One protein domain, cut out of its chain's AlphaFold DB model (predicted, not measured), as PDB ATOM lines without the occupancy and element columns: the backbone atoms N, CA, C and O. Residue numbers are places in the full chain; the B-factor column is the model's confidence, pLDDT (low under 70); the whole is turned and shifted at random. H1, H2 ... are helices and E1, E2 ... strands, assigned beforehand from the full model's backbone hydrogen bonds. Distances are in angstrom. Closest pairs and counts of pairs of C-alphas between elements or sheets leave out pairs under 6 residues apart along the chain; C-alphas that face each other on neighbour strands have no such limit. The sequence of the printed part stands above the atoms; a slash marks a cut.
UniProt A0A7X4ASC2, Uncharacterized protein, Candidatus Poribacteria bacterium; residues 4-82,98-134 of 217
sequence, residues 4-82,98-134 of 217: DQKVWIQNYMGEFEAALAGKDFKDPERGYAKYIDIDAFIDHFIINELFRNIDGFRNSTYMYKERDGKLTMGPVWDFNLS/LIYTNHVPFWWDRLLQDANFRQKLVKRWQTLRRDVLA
ATOM      1  N   ASP A   4      95.569  74.060 124.249       96.62
ATOM      2  CA  ASP A   4      96.166  74.866 125.322       96.62
ATOM      3  C   ASP A   4      97.693  74.895 125.243       96.62
ATOM      4  O   ASP A   4      98.305  75.947 125.403       96.62
ATOM      5  N   GLN A   5      98.327  73.762 124.921       94.88
ATOM      6  CA  GLN A   5      99.777  73.708 124.728       94.88
ATOM      7  C   GLN A   5     100.231  74.536 123.520       94.88
ATOM      8  O   GLN A   5     101.279  75.177 123.593       94.88
ATOM      9  N   LYS A   6      99.454  74.552 122.425       96.06
ATOM     10  CA  LYS A   6      99.739  75.399 121.252       96.06
ATOM     11  C   LYS A   6      99.641  76.881 121.602       96.06
ATOM     12  O   LYS A   6     100.557  77.629 121.284       96.06
ATOM     13  N   VAL A   7      98.570  77.287 122.284       97.31
ATOM     14  CA  VAL A   7      98.372  78.681 122.714       97.31
ATOM     15  C   VAL A   7      99.477  79.106 123.678       97.31
ATOM     16  O   VAL A   7     100.073  80.165 123.509       97.31
ATOM     17  N   TRP A   8      99.810  78.253 124.649       96.38
ATOM     18  CA  TRP A   8     100.885  78.508 125.601       96.38
ATOM     19  C   TRP A   8     102.232  78.738 124.909       96.38
ATOM     20  O   TRP A   8     102.878  79.751 125.176       96.38
ATOM     21  N   ILE A   9     102.647  77.850 123.995       96.94
ATOM     22  CA  ILE A   9     103.940  78.018 123.319       96.94
ATOM     23  C   ILE A   9     103.930  79.210 122.356       96.94
ATOM     24  O   ILE A   9     104.930  79.912 122.261       96.94
ATOM     25  N   GLN A  10     102.807  79.501 121.689       97.00
ATOM     26  CA  GLN A  10     102.670  80.696 120.847       97.00
ATOM     27  C   GLN A  10     102.835  81.983 121.662       97.00
ATOM     28  O   GLN A  10     103.598  82.859 121.259       97.00
ATOM     29  N   ASN A  11     102.183  82.071 122.824       98.00
ATOM     30  CA  ASN A  11     102.323  83.214 123.724       98.00
ATOM     31  C   ASN A  11     103.756  83.334 124.245       98.00
ATOM     32  O   ASN A  11     104.332  84.413 124.178       98.00
ATOM     33  N   TYR A  12     104.365  82.224 124.672       98.06
ATOM     34  CA  TYR A  12     105.752  82.217 125.140       98.06
ATOM     35  C   TYR A  12     106.727  82.726 124.069       98.06
ATOM     36  O   TYR A  12     107.599  83.546 124.355       98.06
ATOM     37  N   MET A  13     106.571  82.264 122.823       97.94
ATOM     38  CA  MET A  13     107.380  82.738 121.700       97.94
ATOM     39  C   MET A  13     107.134  84.224 121.418       97.94
ATOM     40  O   MET A  13     108.095  84.967 121.244       97.94
ATOM     41  N   GLY A  14     105.876  84.674 121.436       98.31
ATOM     42  CA  GLY A  14     105.532  86.085 121.246       98.31
ATOM     43  C   GLY A  14     106.118  86.998 122.329       98.31
ATOM     44  O   GLY A  14     106.676  88.048 122.016       98.31
ATOM     45  N   GLU A  15     106.057  86.588 123.597       98.25
ATOM     46  CA  GLU A  15     106.654  87.308 124.728       98.25
ATOM     47  C   GLU A  15     108.182  87.372 124.626       98.25
ATOM     48  O   GLU A  15     108.769  88.436 124.837       98.25
ATOM     49  N   PHE A  16     108.825  86.262 124.250       98.44
ATOM     50  CA  PHE A  16     110.263  86.218 123.993       98.44
ATOM     51  C   PHE A  16     110.668  87.197 122.884       98.44
ATOM     52  O   PHE A  16     111.572  88.015 123.078       98.44
ATOM     53  N   GLU A  17     109.999  87.143 121.732       98.44
ATOM     54  CA  GLU A  17     110.318  88.009 120.598       98.44
ATOM     55  C   GLU A  17     110.072  89.485 120.923       98.44
ATOM     56  O   GLU A  17     110.902  90.334 120.586       98.44
ATOM     57  N   ALA A  18     108.990  89.797 121.642       98.50
ATOM     58  CA  ALA A  18     108.701  91.149 122.109       98.50
ATOM     59  C   ALA A  18     109.772  91.662 123.086       98.50
ATOM     60  O   ALA A  18     110.257  92.787 122.933       98.50
ATOM     61  N   ALA A  19     110.192  90.839 124.053       98.50
ATOM     62  CA  ALA A  19     111.251  91.190 124.997       98.50
ATOM     63  C   ALA A  19     112.594  91.423 124.288       98.50
ATOM     64  O   ALA A  19     113.296  92.389 124.592       98.50
ATOM     65  N   LEU A  20     112.935  90.584 123.304       98.50
ATOM     66  CA  LEU A  20     114.172  90.704 122.531       98.50
ATOM     67  C   LEU A  20     114.168  91.934 121.602       98.50
ATOM     68  O   LEU A  20     115.190  92.612 121.451       98.50
ATOM     69  N   ALA A  21     113.023  92.261 120.999       98.06
ATOM     70  CA  ALA A  21     112.855  93.454 120.169       98.06
ATOM     71  C   ALA A  21     112.814  94.758 120.994       98.06
ATOM     72  O   ALA A  21     113.205  95.819 120.496       98.06
ATOM     73  N   GLY A  22     112.378  94.687 122.254       97.44
ATOM     74  CA  GLY A  22     112.189  95.828 123.146       97.44
ATOM     75  C   GLY A  22     113.465  96.601 123.502       97.44
ATOM     76  O   GLY A  22     114.595  96.171 123.254       97.44
ATOM     77  N   LYS A  23     113.284  97.781 124.109       97.06
ATOM     78  CA  LYS A  23     114.382  98.656 124.571       97.06
ATOM     79  C   LYS A  23     115.196  98.041 125.716       97.06
ATOM     80  O   LYS A  23     116.403  98.244 125.786       97.06
ATOM     81  N   ASP A  24     114.533  97.254 126.556       96.69
ATOM     82  CA  ASP A  24     115.087  96.635 127.760       96.69
ATOM     83  C   ASP A  24     115.625  95.218 127.494       96.69
ATOM     84  O   ASP A  24     115.836  94.456 128.426       96.69
ATOM     85  N   PHE A  25     115.859  94.834 126.232       98.38
ATOM     86  CA  PHE A  25     116.197  93.449 125.876       98.38
ATOM     87  C   PHE A  25     117.430  92.885 126.599       98.38
ATOM     88  O   PHE A  25     117.523  91.674 126.764       98.38
ATOM     89  N   LYS A  26     118.359  93.747 127.033       97.81
ATOM     90  CA  LYS A  26     119.585  93.378 127.767       97.81
ATOM     91  C   LYS A  26     119.379  93.218 129.276       97.81
ATOM     92  O   LYS A  26     120.307  92.819 129.973       97.81
ATOM     93  N   ASP A  27     118.213  93.595 129.790       97.50
ATOM     94  CA  ASP A  27     117.882  93.469 131.205       97.50
ATOM     95  C   ASP A  27     117.788  91.975 131.577       97.50
ATOM     96  O   ASP A  27     117.112  91.219 130.874       97.50
ATOM     97  N   PRO A  28     118.467  91.516 132.641       93.19
ATOM     98  CA  PRO A  28     118.501  90.097 132.991       93.19
ATOM     99  C   PRO A  28     117.134  89.540 133.419       93.19
ATOM    100  O   PRO A  28     116.873  88.360 133.193       93.19
ATOM    101  N   GLU A  29     116.254  90.379 133.973       94.62
ATOM    102  CA  GLU A  29     114.949  89.971 134.509       94.62
ATOM    103  C   GLU A  29     113.806  90.261 133.530       94.62
ATOM    104  O   GLU A  29     112.827  89.517 133.450       94.62
ATOM    105  N   ARG A  30     113.917  91.355 132.771       95.31
ATOM    106  CA  ARG A  30     112.856  91.831 131.863       95.31
ATOM    107  C   ARG A  30     113.130  91.520 130.391       95.31
ATOM    108  O   ARG A  30     112.208  91.576 129.580       95.31
ATOM    109  N   GLY A  31     114.382  91.232 130.044       97.75
ATOM    110  CA  GLY A  31     114.843  91.018 128.679       97.75
ATOM    111  C   GLY A  31     114.800  89.560 128.227       97.75
ATOM    112  O   GLY A  31     114.114  88.710 128.798       97.75
ATOM    113  N   TYR A  32     115.567  89.252 127.177       98.38
ATOM    114  CA  TYR A  32     115.555  87.920 126.557       98.38
ATOM    115  C   TYR A  32     116.051  86.816 127.500       98.38
ATOM    116  O   TYR A  32     115.658  85.658 127.356       98.38
ATOM    117  N   ALA A  33     116.901  87.164 128.473       97.94
ATOM    118  CA  ALA A  33     117.518  86.220 129.399       97.94
ATOM    119  C   ALA A  33     116.490  85.465 130.255       97.94
ATOM    120  O   ALA A  33     116.753  84.332 130.662       97.94
ATOM    121  N   LYS A  34     115.302  86.043 130.471       97.56
ATOM    122  CA  LYS A  34     114.172  85.373 131.122       97.56
ATOM    123  C   LYS A  34     113.655  84.175 130.314       97.56
ATOM    124  O   LYS A  34     113.225  83.191 130.907       97.56
ATOM    125  N   TYR A  35     113.731  84.234 128.982       98.38
ATOM    126  CA  TYR A  35     113.017  83.316 128.092       98.38
ATOM    127  C   TYR A  35     113.880  82.217 127.469       98.38
ATOM    128  O   TYR A  35     113.349  81.156 127.133       98.38
ATOM    129  N   ILE A  36     115.182  82.436 127.290       98.56
ATOM    130  CA  ILE A  36     116.049  81.482 126.583       98.56
ATOM    131  C   ILE A  36     117.120  80.890 127.487       98.56
ATOM    132  O   ILE A  36     117.662  81.562 128.370       98.56
ATOM    133  N   ASP A  37     117.465  79.637 127.227       98.56
ATOM    134  CA  ASP A  37     118.745  79.092 127.645       98.56
ATOM    135  C   ASP A  37     119.843  79.742 126.788       98.56
ATOM    136  O   ASP A  37     120.048  79.408 125.619       98.56
ATOM    137  N   ILE A  38     120.518  80.733 127.374       98.50
ATOM    138  CA  ILE A  38     121.559  81.511 126.695       98.50
ATOM    139  C   ILE A  38     122.705  80.608 126.241       98.50
ATOM    140  O   ILE A  38     123.248  80.819 125.157       98.50
ATOM    141  N   ASP A  39     123.079  79.621 127.053       98.62
ATOM    142  CA  ASP A  39     124.250  78.799 126.780       98.62
ATOM    143  C   ASP A  39     123.942  77.826 125.624       98.62
ATOM    144  O   ASP A  39     124.758  77.684 124.712       98.62
ATOM    145  N   ALA A  40     122.719  77.284 125.557       98.50
ATOM    146  CA  ALA A  40     122.262  76.491 124.412       98.50
ATOM    147  C   ALA A  40     122.157  77.307 123.110       98.50
ATOM    148  O   ALA A  40     122.528  76.827 122.038       98.50
ATOM    149  N   PHE A  41     121.687  78.559 123.175       98.62
ATOM    150  CA  PHE A  41     121.675  79.454 122.008       98.62
ATOM    151  C   PHE A  41     123.092  79.771 121.515       98.62
ATOM    152  O   PHE A  41     123.322  79.836 120.306       98.62
ATOM    153  N   ILE A  42     124.044  79.955 122.434       98.75
ATOM    154  CA  ILE A  42     125.457  80.163 122.101       98.75
ATOM    155  C   ILE A  42     126.041  78.922 121.423       98.75
ATOM    156  O   ILE A  42     126.682  79.062 120.382       98.75
ATOM    157  N   ASP A  43     125.802  77.725 121.959       98.62
ATOM    158  CA  ASP A  43     126.294  76.482 121.358       98.62
ATOM    159  C   ASP A  43     125.687  76.254 119.965       98.62
ATOM    160  O   ASP A  43     126.411  75.941 119.016       98.62
ATOM    161  N   HIS A  44     124.388  76.516 119.791       98.31
ATOM    162  CA  HIS A  44     123.730  76.451 118.481       98.31
ATOM    163  C   HIS A  44     124.328  77.444 117.481       98.31
ATOM    164  O   HIS A  44     124.578  77.079 116.329       98.31
ATOM    165  N   PHE A  45     124.594  78.684 117.908       97.94
ATOM    166  CA  PHE A  45     125.250  79.693 117.074       97.94
ATOM    167  C   PHE A  45     126.650  79.240 116.651       97.94
ATOM    168  O   PHE A  45     126.968  79.263 115.463       97.94
ATOM    169  N   ILE A  46     127.466  78.785 117.608       98.56
ATOM    170  CA  ILE A  46     128.838  78.332 117.362       98.56
ATOM    171  C   ILE A  46     128.856  77.196 116.342       98.56
ATOM    172  O   ILE A  46     129.591  77.282 115.362       98.56
ATOM    173  N   ILE A  47     128.065  76.143 116.551       98.31
ATOM    174  CA  ILE A  47     128.122  74.944 115.709       98.31
ATOM    175  C   ILE A  47     127.635  75.236 114.286       98.31
ATOM    176  O   ILE A  47     128.291  74.840 113.318       98.31
ATOM    177  N   ASN A  48     126.530  75.975 114.135       97.81
ATOM    178  CA  ASN A  48     126.014  76.308 112.807       97.81
ATOM    179  C   ASN A  48     126.910  77.297 112.058       97.81
ATOM    180  O   ASN A  48     127.069  77.149 110.849       97.81
ATOM    181  N   GLU A  49     127.544  78.259 112.734       97.62
ATOM    182  CA  GLU A  49     128.523  79.141 112.088       97.62
ATOM    183  C   GLU A  49     129.834  78.416 111.764       97.62
ATOM    184  O   GLU A  49     130.396  78.648 110.694       97.62
ATOM    185  N   LEU A  50     130.320  77.523 112.632       98.38
ATOM    186  CA  LEU A  50     131.567  76.778 112.422       98.38
ATOM    187  C   LEU A  50     131.499  75.932 111.164       98.38
ATOM    188  O   LEU A  50     132.359  76.058 110.296       98.38
ATOM    189  N   PHE A  51     130.463  75.114 111.022       97.81
ATOM    190  CA  PHE A  51     130.301  74.302 109.818       97.81
ATOM    191  C   PHE A  51     129.565  75.041 108.701       97.81
ATOM    192  O   PHE A  51     129.482  74.534 107.586       97.81
ATOM    193  N   ARG A  52     129.077  76.255 108.971       96.62
ATOM    194  CA  ARG A  52     128.349  77.104 108.025       96.62
ATOM    195  C   ARG A  52     127.127  76.396 107.433       96.62
ATOM    196  O   ARG A  52     126.942  76.368 106.218       96.62
ATOM    197  N   ASN A  53     126.297  75.834 108.311       96.31
ATOM    198  CA  ASN A  53     125.063  75.148 107.943       96.31
ATOM    199  C   ASN A  53     124.011  76.146 107.458       96.31
ATOM    200  O   ASN A  53     123.333  76.778 108.267       96.31
ATOM    201  N   ILE A  54     123.868  76.262 106.136       94.38
ATOM    202  CA  ILE A  54     123.052  77.294 105.484       94.38
ATOM    203  C   ILE A  54     121.562  77.284 105.865       94.38
ATOM    204  O   ILE A  54     120.890  78.303 105.666       94.38
ATOM    205  N   ASP A  55     121.071  76.177 106.426       92.88
ATOM    206  CA  ASP A  55     119.687  75.978 106.862       92.88
ATOM    207  C   ASP A  55     119.513  76.028 108.390       92.88
ATOM    208  O   ASP A  55     118.386  76.145 108.882       92.88
ATOM    209  N   GLY A  56     120.614  76.005 109.148       93.81
ATOM    210  CA  GLY A  56     120.636  75.761 110.594       93.81
ATOM    211  C   GLY A  56     120.036  76.860 111.478       93.81
ATOM    212  O   GLY A  56     119.809  76.645 112.671       93.81
ATOM    213  N   PHE A  57     119.739  78.030 110.912       93.19
ATOM    214  CA  PHE A  57     119.134  79.160 111.627       93.19
ATOM    215  C   PHE A  57     117.657  79.408 111.287       93.19
ATOM    216  O   PHE A  57     117.082  80.363 111.812       93.19
ATOM    217  N   ARG A  58     117.043  78.608 110.406       86.19
ATOM    218  CA  ARG A  58     115.646  78.810 109.982       86.19
ATOM    219  C   ARG A  58     114.869  77.518 109.733       86.19
ATOM    220  O   ARG A  58     113.716  77.447 110.143       86.19
ATOM    221  N   ASN A  59     115.444  76.566 109.001       88.19
ATOM    222  CA  ASN A  59     114.728  75.376 108.535       88.19
ATOM    223  C   ASN A  59     115.136  74.155 109.365       88.19
ATOM    224  O   ASN A  59     114.313  73.580 110.073       88.19
ATOM    225  N   SER A  60     116.426  73.812 109.332       91.88
ATOM    226  CA  SER A  60     117.016  72.659 110.026       91.88
ATOM    227  C   SER A  60     117.332  73.001 111.483       91.88
ATOM    228  O   SER A  60     118.444  72.817 111.976       91.88
ATOM    229  N   THR A  61     116.337  73.560 112.169       92.81
ATOM    230  CA  THR A  61     116.448  74.060 113.537       92.81
ATOM    231  C   THR A  61     115.434  73.346 114.415       92.81
ATOM    232  O   THR A  61     114.227  73.461 114.209       92.81
ATOM    233  N   TYR A  62     115.929  72.640 115.427       94.31
ATOM    234  CA  TYR A  62     115.101  72.096 116.492       94.31
ATOM    235  C   TYR A  62     115.212  72.982 117.733       94.31
ATOM    236  O   TYR A  62     116.297  73.454 118.082       94.31
ATOM    237  N   MET A  63     114.083  73.207 118.398       95.25
ATOM    238  CA  MET A  63     114.004  73.872 119.692       95.25
ATOM    239  C   MET A  63     113.006  73.129 120.564       95.25
ATOM    240  O   MET A  63     112.008  72.605 120.064       95.25
ATOM    241  N   TYR A  64     113.232  73.152 121.870       96.00
ATOM    242  CA  TYR A  64     112.277  72.640 122.840       96.00
ATOM    243  C   TYR A  64     112.117  73.600 124.014       96.00
ATOM    244  O   TYR A  64     112.969  74.445 124.297       96.00
ATOM    245  N   LYS A  65     110.974  73.481 124.683       96.75
ATOM    246  CA  LYS A  65     110.617  74.269 125.856       96.75
ATOM    247  C   LYS A  65     109.951  73.342 126.858       96.75
ATOM    248  O   LYS A  65     108.784  72.986 126.709       96.75
ATOM    249  N   GLU A  66     110.705  72.979 127.887       93.69
ATOM    250  CA  GLU A  66     110.151  72.277 129.042       93.69
ATOM    251  C   GLU A  66     109.149  73.168 129.775       93.69
ATOM    252  O   GLU A  66     109.237  74.396 129.691       93.69
ATOM    253  N   ARG A  67     108.203  72.576 130.512       92.38
ATOM    254  CA  ARG A  67     107.146  73.327 131.217       92.38
ATOM    255  C   ARG A  67     107.730  74.455 132.076       92.38
ATOM    256  O   ARG A  67     107.409  75.619 131.843       92.38
ATOM    257  N   ASP A  68     108.678  74.102 132.938       92.88
ATOM    258  CA  ASP A  68     109.312  75.009 133.905       92.88
ATOM    259  C   ASP A  68     110.727  75.450 133.477       92.88
ATOM    260  O   ASP A  68     111.447  76.098 134.231       92.88
ATOM    261  N   GLY A  69     111.139  75.098 132.253       95.88
ATOM    262  CA  GLY A  69     112.445  75.450 131.690       95.88
ATOM    263  C   GLY A  69     112.417  76.708 130.824       95.88
ATOM    264  O   GLY A  69     111.388  77.369 130.690       95.88
ATOM    265  N   LYS A  70     113.540  77.017 130.177       97.88
ATOM    266  CA  LYS A  70     113.633  78.066 129.150       97.88
ATOM    267  C   LYS A  70     113.592  77.459 127.749       97.88
ATOM    268  O   LYS A  70     113.736  76.248 127.581       97.88
ATOM    269  N   LEU A  71     113.359  78.296 126.740       98.44
ATOM    270  CA  LEU A  71     113.463  77.871 125.347       98.44
ATOM    271  C   LEU A  71     114.918  77.509 125.069       98.44
ATOM    272  O   LEU A  71     115.814  78.323 125.289       98.44
ATOM    273  N   THR A  72     115.130  76.295 124.590       98.50
ATOM    274  CA  THR A  72     116.454  75.705 124.421       98.50
ATOM    275  C   THR A  72     116.632  75.298 122.965       98.50
ATOM    276  O   THR A  72     115.732  74.709 122.363       98.50
ATOM    277  N   MET A  73     117.775  75.662 122.380       97.62
ATOM    278  CA  MET A  73     118.136  75.304 121.006       97.62
ATOM    279  C   MET A  73     118.793  73.928 120.957       97.62
ATOM    280  O   MET A  73     119.552  73.555 121.850       97.62
ATOM    281  N   GLY A  74     118.552  73.215 119.863       93.69
ATOM    282  CA  GLY A  74     119.158  71.925 119.579       93.69
ATOM    283  C   GLY A  74     118.276  70.727 119.961       93.69
ATOM    284  O   GLY A  74     117.283  70.896 120.666       93.69
ATOM    285  N   PRO A  75     118.634  69.512 119.507       95.12
ATOM    286  CA  PRO A  75     119.910  69.178 118.868       95.12
ATOM    287  C   PRO A  75     120.072  69.785 117.467       95.12
ATOM    288  O   PRO A  75     119.095  70.078 116.778       95.12
ATOM    289  N   VAL A  76     121.325  70.003 117.061       95.50
ATOM    290  CA  VAL A  76     121.656  70.454 115.701       95.50
ATOM    291  C   VAL A  76     121.371  69.340 114.688       95.50
ATOM    292  O   VAL A  76     121.467  68.157 115.017       95.50
ATOM    293  N   TRP A  77     121.025  69.705 113.453       95.06
ATOM    294  CA  TRP A  77     120.601  68.754 112.425       95.06
ATOM    295  C   TRP A  77     120.996  69.217 111.010       95.06
ATOM    296  O   TRP A  77     121.188  70.408 110.778       95.06
ATOM    297  N   ASP A  78     121.097  68.259 110.081       94.12
ATOM    298  CA  ASP A  78     121.222  68.457 108.624       94.12
ATOM    299  C   ASP A  78     122.451  69.253 108.138       94.12
ATOM    300  O   ASP A  78     122.357  70.407 107.731       94.12
ATOM    301  N   PHE A  79     123.638  68.633 108.170       95.62
ATOM    302  CA  PHE A  79     124.911  69.268 107.774       95.62
ATOM    303  C   PHE A  79     125.417  68.825 106.387       95.62
ATOM    304  O   PHE A  79     126.592  68.979 106.062       95.62
ATOM    305  N   ASN A  80     124.551  68.286 105.532       92.75
ATOM    306  CA  ASN A  80     124.902  67.896 104.158       92.75
ATOM    307  C   ASN A  80     125.280  69.100 103.259       92.75
ATOM    308  O   ASN A  80     126.147  68.965 102.392       92.75
ATOM    309  N   LEU A  81     124.676  70.275 103.486       93.75
ATOM    310  CA  LEU A  81     124.960  71.550 102.797       93.75
ATOM    311  C   LEU A  81     125.872  72.476 103.624       93.75
ATOM    312  O   LEU A  81     125.698  73.695 103.656       93.75
ATOM    313  N   SER A  82     126.838  71.882 104.320       95.38
ATOM    314  CA  SER A  82     127.806  72.561 105.189       95.38
ATOM    315  C   SER A  82     129.238  72.362 104.686       95.38
ATOM    316  O   SER A  82     129.472  71.699 103.678       95.38
ATOM    317  N   LEU A  98     127.123  83.599 108.631       93.00
ATOM    318  CA  LEU A  98     125.983  83.050 107.906       93.00
ATOM    319  C   LEU A  98     124.674  83.770 108.262       93.00
ATOM    320  O   LEU A  98     123.826  83.967 107.389       93.00
ATOM    321  N   ILE A  99     124.530  84.245 109.503       93.12
ATOM    322  CA  ILE A  99     123.355  85.025 109.930       93.12
ATOM    323  C   ILE A  99     123.111  86.309 109.108       93.12
ATOM    324  O   ILE A  99     122.030  86.885 109.190       93.12
ATOM    325  N   TYR A 100     124.083  86.755 108.301       90.75
ATOM    326  CA  TYR A 100     123.954  87.913 107.407       90.75
ATOM    327  C   TYR A 100     123.821  87.551 105.922       90.75
ATOM    328  O   TYR A 100     123.676  88.445 105.087       90.75
ATOM    329  N   THR A 101     123.874  86.267 105.559       85.38
ATOM    330  CA  THR A 101     123.790  85.828 104.155       85.38
ATOM    331  C   THR A 101     122.446  85.202 103.792       85.38
ATOM    332  O   THR A 101     122.150  85.079 102.605       85.38
ATOM    333  N   ASN A 102     121.626  84.837 104.784       79.38
ATOM    334  CA  ASN A 102     120.299  84.245 104.610       79.38
ATOM    335  C   ASN A 102     119.237  85.019 105.419       79.38
ATOM    336  O   ASN A 102     119.547  85.749 106.359       79.38
ATOM    337  N   HIS A 103     117.964  84.844 105.067       85.25
ATOM    338  CA  HIS A 103     116.836  85.317 105.864       85.25
ATOM    339  C   HIS A 103     116.684  84.447 107.114       85.25
ATOM    340  O   HIS A 103     115.979  83.441 107.086       85.25
ATOM    341  N   VAL A 104     117.355  84.828 108.198       90.81
ATOM    342  CA  VAL A 104     117.248  84.190 109.518       90.81
ATOM    343  C   VAL A 104     116.399  85.050 110.464       90.81
ATOM    344  O   VAL A 104     116.241  86.250 110.208       90.81
ATOM    345  N   PRO A 105     115.846  84.485 111.555       93.31
ATOM    346  CA  PRO A 105     115.181  85.273 112.583       93.31
ATOM    347  C   PRO A 105     116.084  86.397 113.087       93.31
ATOM    348  O   PRO A 105     117.292  86.224 113.264       93.31
ATOM    349  N   PHE A 106     115.484  87.550 113.372       95.38
ATOM    350  CA  PHE A 106     116.200  88.743 113.837       95.38
ATOM    351  C   PHE A 106     116.942  88.537 115.165       95.38
ATOM    352  O   PHE A 106     117.768  89.368 115.550       95.38
ATOM    353  N   TRP A 107     116.634  87.436 115.858       96.62
ATOM    354  CA  TRP A 107     117.143  87.101 117.174       96.62
ATOM    355  C   TRP A 107     118.663  87.171 117.220       96.62
ATOM    356  O   TRP A 107     119.214  87.786 118.124       96.62
ATOM    357  N   TRP A 108     119.343  86.611 116.221       96.06
ATOM    358  CA  TRP A 108     120.797  86.481 116.234       96.06
ATOM    359  C   TRP A 108     121.511  87.829 116.167       96.06
ATOM    360  O   TRP A 108     122.344  88.111 117.026       96.06
ATOM    361  N   ASP A 109     121.147  88.713 115.226       94.00
ATOM    362  CA  ASP A 109     121.745  90.055 115.203       94.00
ATOM    363  C   ASP A 109     121.422  90.821 116.487       94.00
ATOM    364  O   ASP A 109     122.296  91.509 117.017       94.00
ATOM    365  N   ARG A 110     120.197  90.673 117.016       96.56
ATOM    366  CA  ARG A 110     119.751  91.361 118.231       96.56
ATOM    367  C   ARG A 110     120.496  90.890 119.484       96.56
ATOM    368  O   ARG A 110     120.948  91.732 120.257       96.56
ATOM    369  N   LEU A 111     120.692  89.584 119.654       97.88
ATOM    370  CA  LEU A 111     121.471  88.988 120.747       97.88
ATOM    371  C   LEU A 111     122.928  89.470 120.709       97.88
ATOM    372  O   LEU A 111     123.471  89.888 121.729       97.88
ATOM    373  N   LEU A 112     123.539  89.536 119.523       97.06
ATOM    374  CA  LEU A 112     124.912  90.028 119.361       97.06
ATOM    375  C   LEU A 112     125.077  91.533 119.667       97.06
ATOM    376  O   LEU A 112     126.208  92.020 119.739       97.06
ATOM    377  N   GLN A 113     123.994  92.299 119.855       96.19
ATOM    378  CA  GLN A 113     124.062  93.699 120.316       96.19
ATOM    379  C   GLN A 113     124.277  93.809 121.830       96.19
ATOM    380  O   GLN A 113     124.613  94.891 122.331       96.19
ATOM    381  N   ASP A 114     124.061  92.724 122.571       97.06
ATOM    382  CA  ASP A 114     124.342  92.645 123.995       97.06
ATOM    383  C   ASP A 114     125.820  92.296 124.237       97.06
ATOM    384  O   ASP A 114     126.385  91.369 123.651       97.06
ATOM    385  N   ALA A 115     126.480  93.074 125.094       95.88
ATOM    386  CA  ALA A 115     127.860  92.812 125.484       95.88
ATOM    387  C   ALA A 115     127.969  91.525 126.315       95.88
ATOM    388  O   ALA A 115     128.925  90.778 126.122       95.88
ATOM    389  N   ASN A 116     126.973  91.226 127.155       96.38
ATOM    390  CA  ASN A 116     126.976  90.032 128.000       96.38
ATOM    391  C   ASN A 116     126.887  88.754 127.157       96.38
ATOM    392  O   ASN A 116     127.681  87.831 127.344       96.38
ATOM    393  N   PHE A 117     125.982  88.727 126.171       98.06
ATOM    394  CA  PHE A 117     125.872  87.613 125.226       98.06
ATOM    395  C   PHE A 117     127.187  87.388 124.468       98.06
ATOM    396  O   PHE A 117     127.693  86.269 124.421       98.06
ATOM    397  N   ARG A 118     127.792  88.457 123.928       97.56
ATOM    398  CA  ARG A 118     129.075  88.361 123.210       97.56
ATOM    399  C   ARG A 118     130.216  87.866 124.096       97.56
ATOM    400  O   ARG A 118     130.988  87.023 123.659       97.56
ATOM    401  N   GLN A 119     130.320  88.344 125.334       97.75
ATOM    402  CA  GLN A 119     131.353  87.877 126.263       97.75
ATOM    403  C   GLN A 119     131.205  86.380 126.564       97.75
ATOM    404  O   GLN A 119     132.195  85.647 126.528       97.75
ATOM    405  N   LYS A 120     129.972  85.908 126.796       98.56
ATOM    406  CA  LYS A 120     129.697  84.477 126.965       98.56
ATOM    407  C   LYS A 120     130.040  83.674 125.708       98.56
ATOM    408  O   LYS A 120     130.706  82.649 125.828       98.56
ATOM    409  N   LEU A 121     129.658  84.161 124.525       98.69
ATOM    410  CA  LEU A 121     129.981  83.543 123.235       98.69
ATOM    411  C   LEU A 121     131.494  83.370 123.060       98.69
ATOM    412  O   LEU A 121     131.960  82.268 122.781       98.69
ATOM    413  N   VAL A 122     132.272  84.433 123.288       98.56
ATOM    414  CA  VAL A 122     133.738  84.401 123.178       98.56
ATOM    415  C   VAL A 122     134.343  83.411 124.169       98.56
ATOM    416  O   VAL A 122     135.168  82.583 123.784       98.56
ATOM    417  N   LYS A 123     133.909  83.443 125.435       98.69
ATOM    418  CA  LYS A 123     134.396  82.514 126.463       98.69
ATOM    419  C   LYS A 123     134.077  81.062 126.106       98.69
ATOM    420  O   LYS A 123     134.929  80.183 126.268       98.69
ATOM    421  N   ARG A 124     132.864  80.799 125.611       98.75
ATOM    422  CA  ARG A 124     132.438  79.460 125.199       98.75
ATOM    423  C   ARG A 124     133.246  78.969 124.002       98.75
ATOM    424  O   ARG A 124     133.787  77.870 124.075       98.75
ATOM    425  N   TRP A 125     133.435  79.803 122.979       98.75
ATOM    426  CA  TRP A 125     134.297  79.489 121.836       98.75
ATOM    427  C   TRP A 125     135.724  79.144 122.266       98.75
ATOM    428  O   TRP A 125     136.226  78.080 121.920       98.75
ATOM    429  N   GLN A 126     136.358  79.988 123.085       98.56
ATOM    430  CA  GLN A 126     137.718  79.748 123.584       98.56
ATOM    431  C   GLN A 126     137.832  78.438 124.372       98.56
ATOM    432  O   GLN A 126     138.838  77.741 124.260       98.56
ATOM    433  N   THR A 127     136.805  78.097 125.154       98.69
ATOM    434  CA  THR A 127     136.752  76.832 125.900       98.69
ATOM    435  C   THR A 127     136.705  75.647 124.940       98.69
ATOM    436  O   THR A 127     137.538  74.751 125.029       98.69
ATOM    437  N   LEU A 128     135.778  75.667 123.979       98.69
ATOM    438  CA  LEU A 128     135.607  74.580 123.017       98.69
ATOM    439  C   LEU A 128     136.832  74.416 122.103       98.69
ATOM    440  O   LEU A 128     137.241  73.291 121.826       98.69
ATOM    441  N   ARG A 129     137.456  75.519 121.673       98.50
ATOM    442  CA  ARG A 129     138.639  75.514 120.791       98.50
ATOM    443  C   ARG A 129     139.905  74.963 121.432       98.50
ATOM    444  O   ARG A 129     140.789  74.514 120.708       98.50
ATOM    445  N   ARG A 130     139.991  74.959 122.765       98.31
ATOM    446  CA  ARG A 130     141.081  74.304 123.511       98.31
ATOM    447  C   ARG A 130     140.878  72.800 123.677       98.31
ATOM    448  O   ARG A 130     141.803  72.125 124.114       98.31
ATOM    449  N   ASP A 131     139.693  72.289 123.355       97.62
ATOM    450  CA  ASP A 131     139.334  70.899 123.598       97.62
ATOM    451  C   ASP A 131     138.551  70.298 122.422       97.62
ATOM    452  O   ASP A 131     139.143  70.003 121.387       97.62
ATOM    453  N   VAL A 132     137.237  70.089 122.560       98.19
ATOM    454  CA  VAL A 132     136.426  69.284 121.629       98.19
ATOM    455  C   VAL A 132     136.362  69.843 120.207       98.19
ATOM    456  O   VAL A 132     136.210  69.077 119.263       98.19
ATOM    457  N   LEU A 133     136.522  71.158 120.040       98.62
ATOM    458  CA  LEU A 133     136.580  71.814 118.734       98.62
ATOM    459  C   LEU A 133     138.010  72.166 118.322       98.62
ATOM    460  O   LEU A 133     138.167  72.967 117.406       98.62
ATOM    461  N   ALA A 134     139.051  71.632 118.970       98.75
ATOM    462  CA  ALA A 134     140.434  71.833 118.542       98.75
ATOM    463  C   ALA A 134     140.634  71.366 117.090       98.75
ATOM    464  O   ALA A 134     140.069  70.358 116.661       98.75
TER     465      ALA A 134
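AT A GLANCE: This is residues 4 to 82 and 98 to 134 of the 217 residues of an uncharacterized protein of Candidatus Poribacteria bacterium (UniProt A0A7X4ASC2). Helix H2 runs through the middle, with a two-strand hairpin, E1 and E2, packed on it through E2 and helix H4 crossing it at a steep tilt on another side. The longest helix, H1, stands at one end, beyond the hairpin, and its last residues reach the short helix H3. The printed part has 116 residues with four named helices and two named strands, in the order H1 H2 E1 E2 H3 H4; the sheet, E1 - E2, is antiparallel, and the class is mostly helix. The whole is compact, with a radius of gyration of the C-alphas of 14.4 A and spans of 41 by 29 by 28 A.

IN THESE COORDINATES: H1, residues 4 to 21, begins with C-alpha 4 at (96.166, 74.866, 125.322) and is 25.5 A long from first to last C-alpha. H2, residues 38 to 51, is 20.3 A long and begins with C-alpha 38 at (121.559, 81.511, 126.695). E1 is residues 61 to 65, 13.6 A, and E2 is residues 71 to 76, 14.7 A. H3 is residues 107 to 111, 5.9 A. H4, residues 115 to 129, is 20.9 A long and ends with C-alpha 129 at (138.639, 75.514, 120.791).

HOW THE PARTS SIT: H1 touches H3 with residues 17 to 21 alone, and their closest C-alphas are those of Leu 20 and Arg 110, 7.1 A apart. H1 is apart from E1, but only just, at 8.1 A. H2 touches H4, with the C-alphas of Ile 42 and Leu 121 closest at 5.8 A; they run the same way at a steep tilt of 56 degrees. The closest C-alphas of H2 and E2 are those of Ala 40 and Met 73, 5.5 A apart. H2 and H3 are near each other, with 6 pairs of C-alphas within 10 A. E1 and E2 form a hairpin, antiparallel at 144 degrees between their directions; N 64 and O 72 are within hydrogen-bond range at 3.0 A, and N 72 and O 64 at 2.9 A. H3 and H4 are close but not clearly touching, with the C-alphas of Leu 111 and Phe 117 closest at 6.4 A. In H1, H2, H3 and H4 every O i to N i+4 pair is within hydrogen-bond range.

THE WHOLE: The two C-alphas farthest apart are those of Asp 4 and Arg 130, 45.0 A. Residues 83 to 97 are not printed, and C-alphas 82 and 98 are 11.0 A apart across the cut, which falls in the link from E2 to H3. The link from H1 to H2, residues 22 to 37, is long. The mean pLDDT of the printed part is 96.2, and no printed residue is under 70.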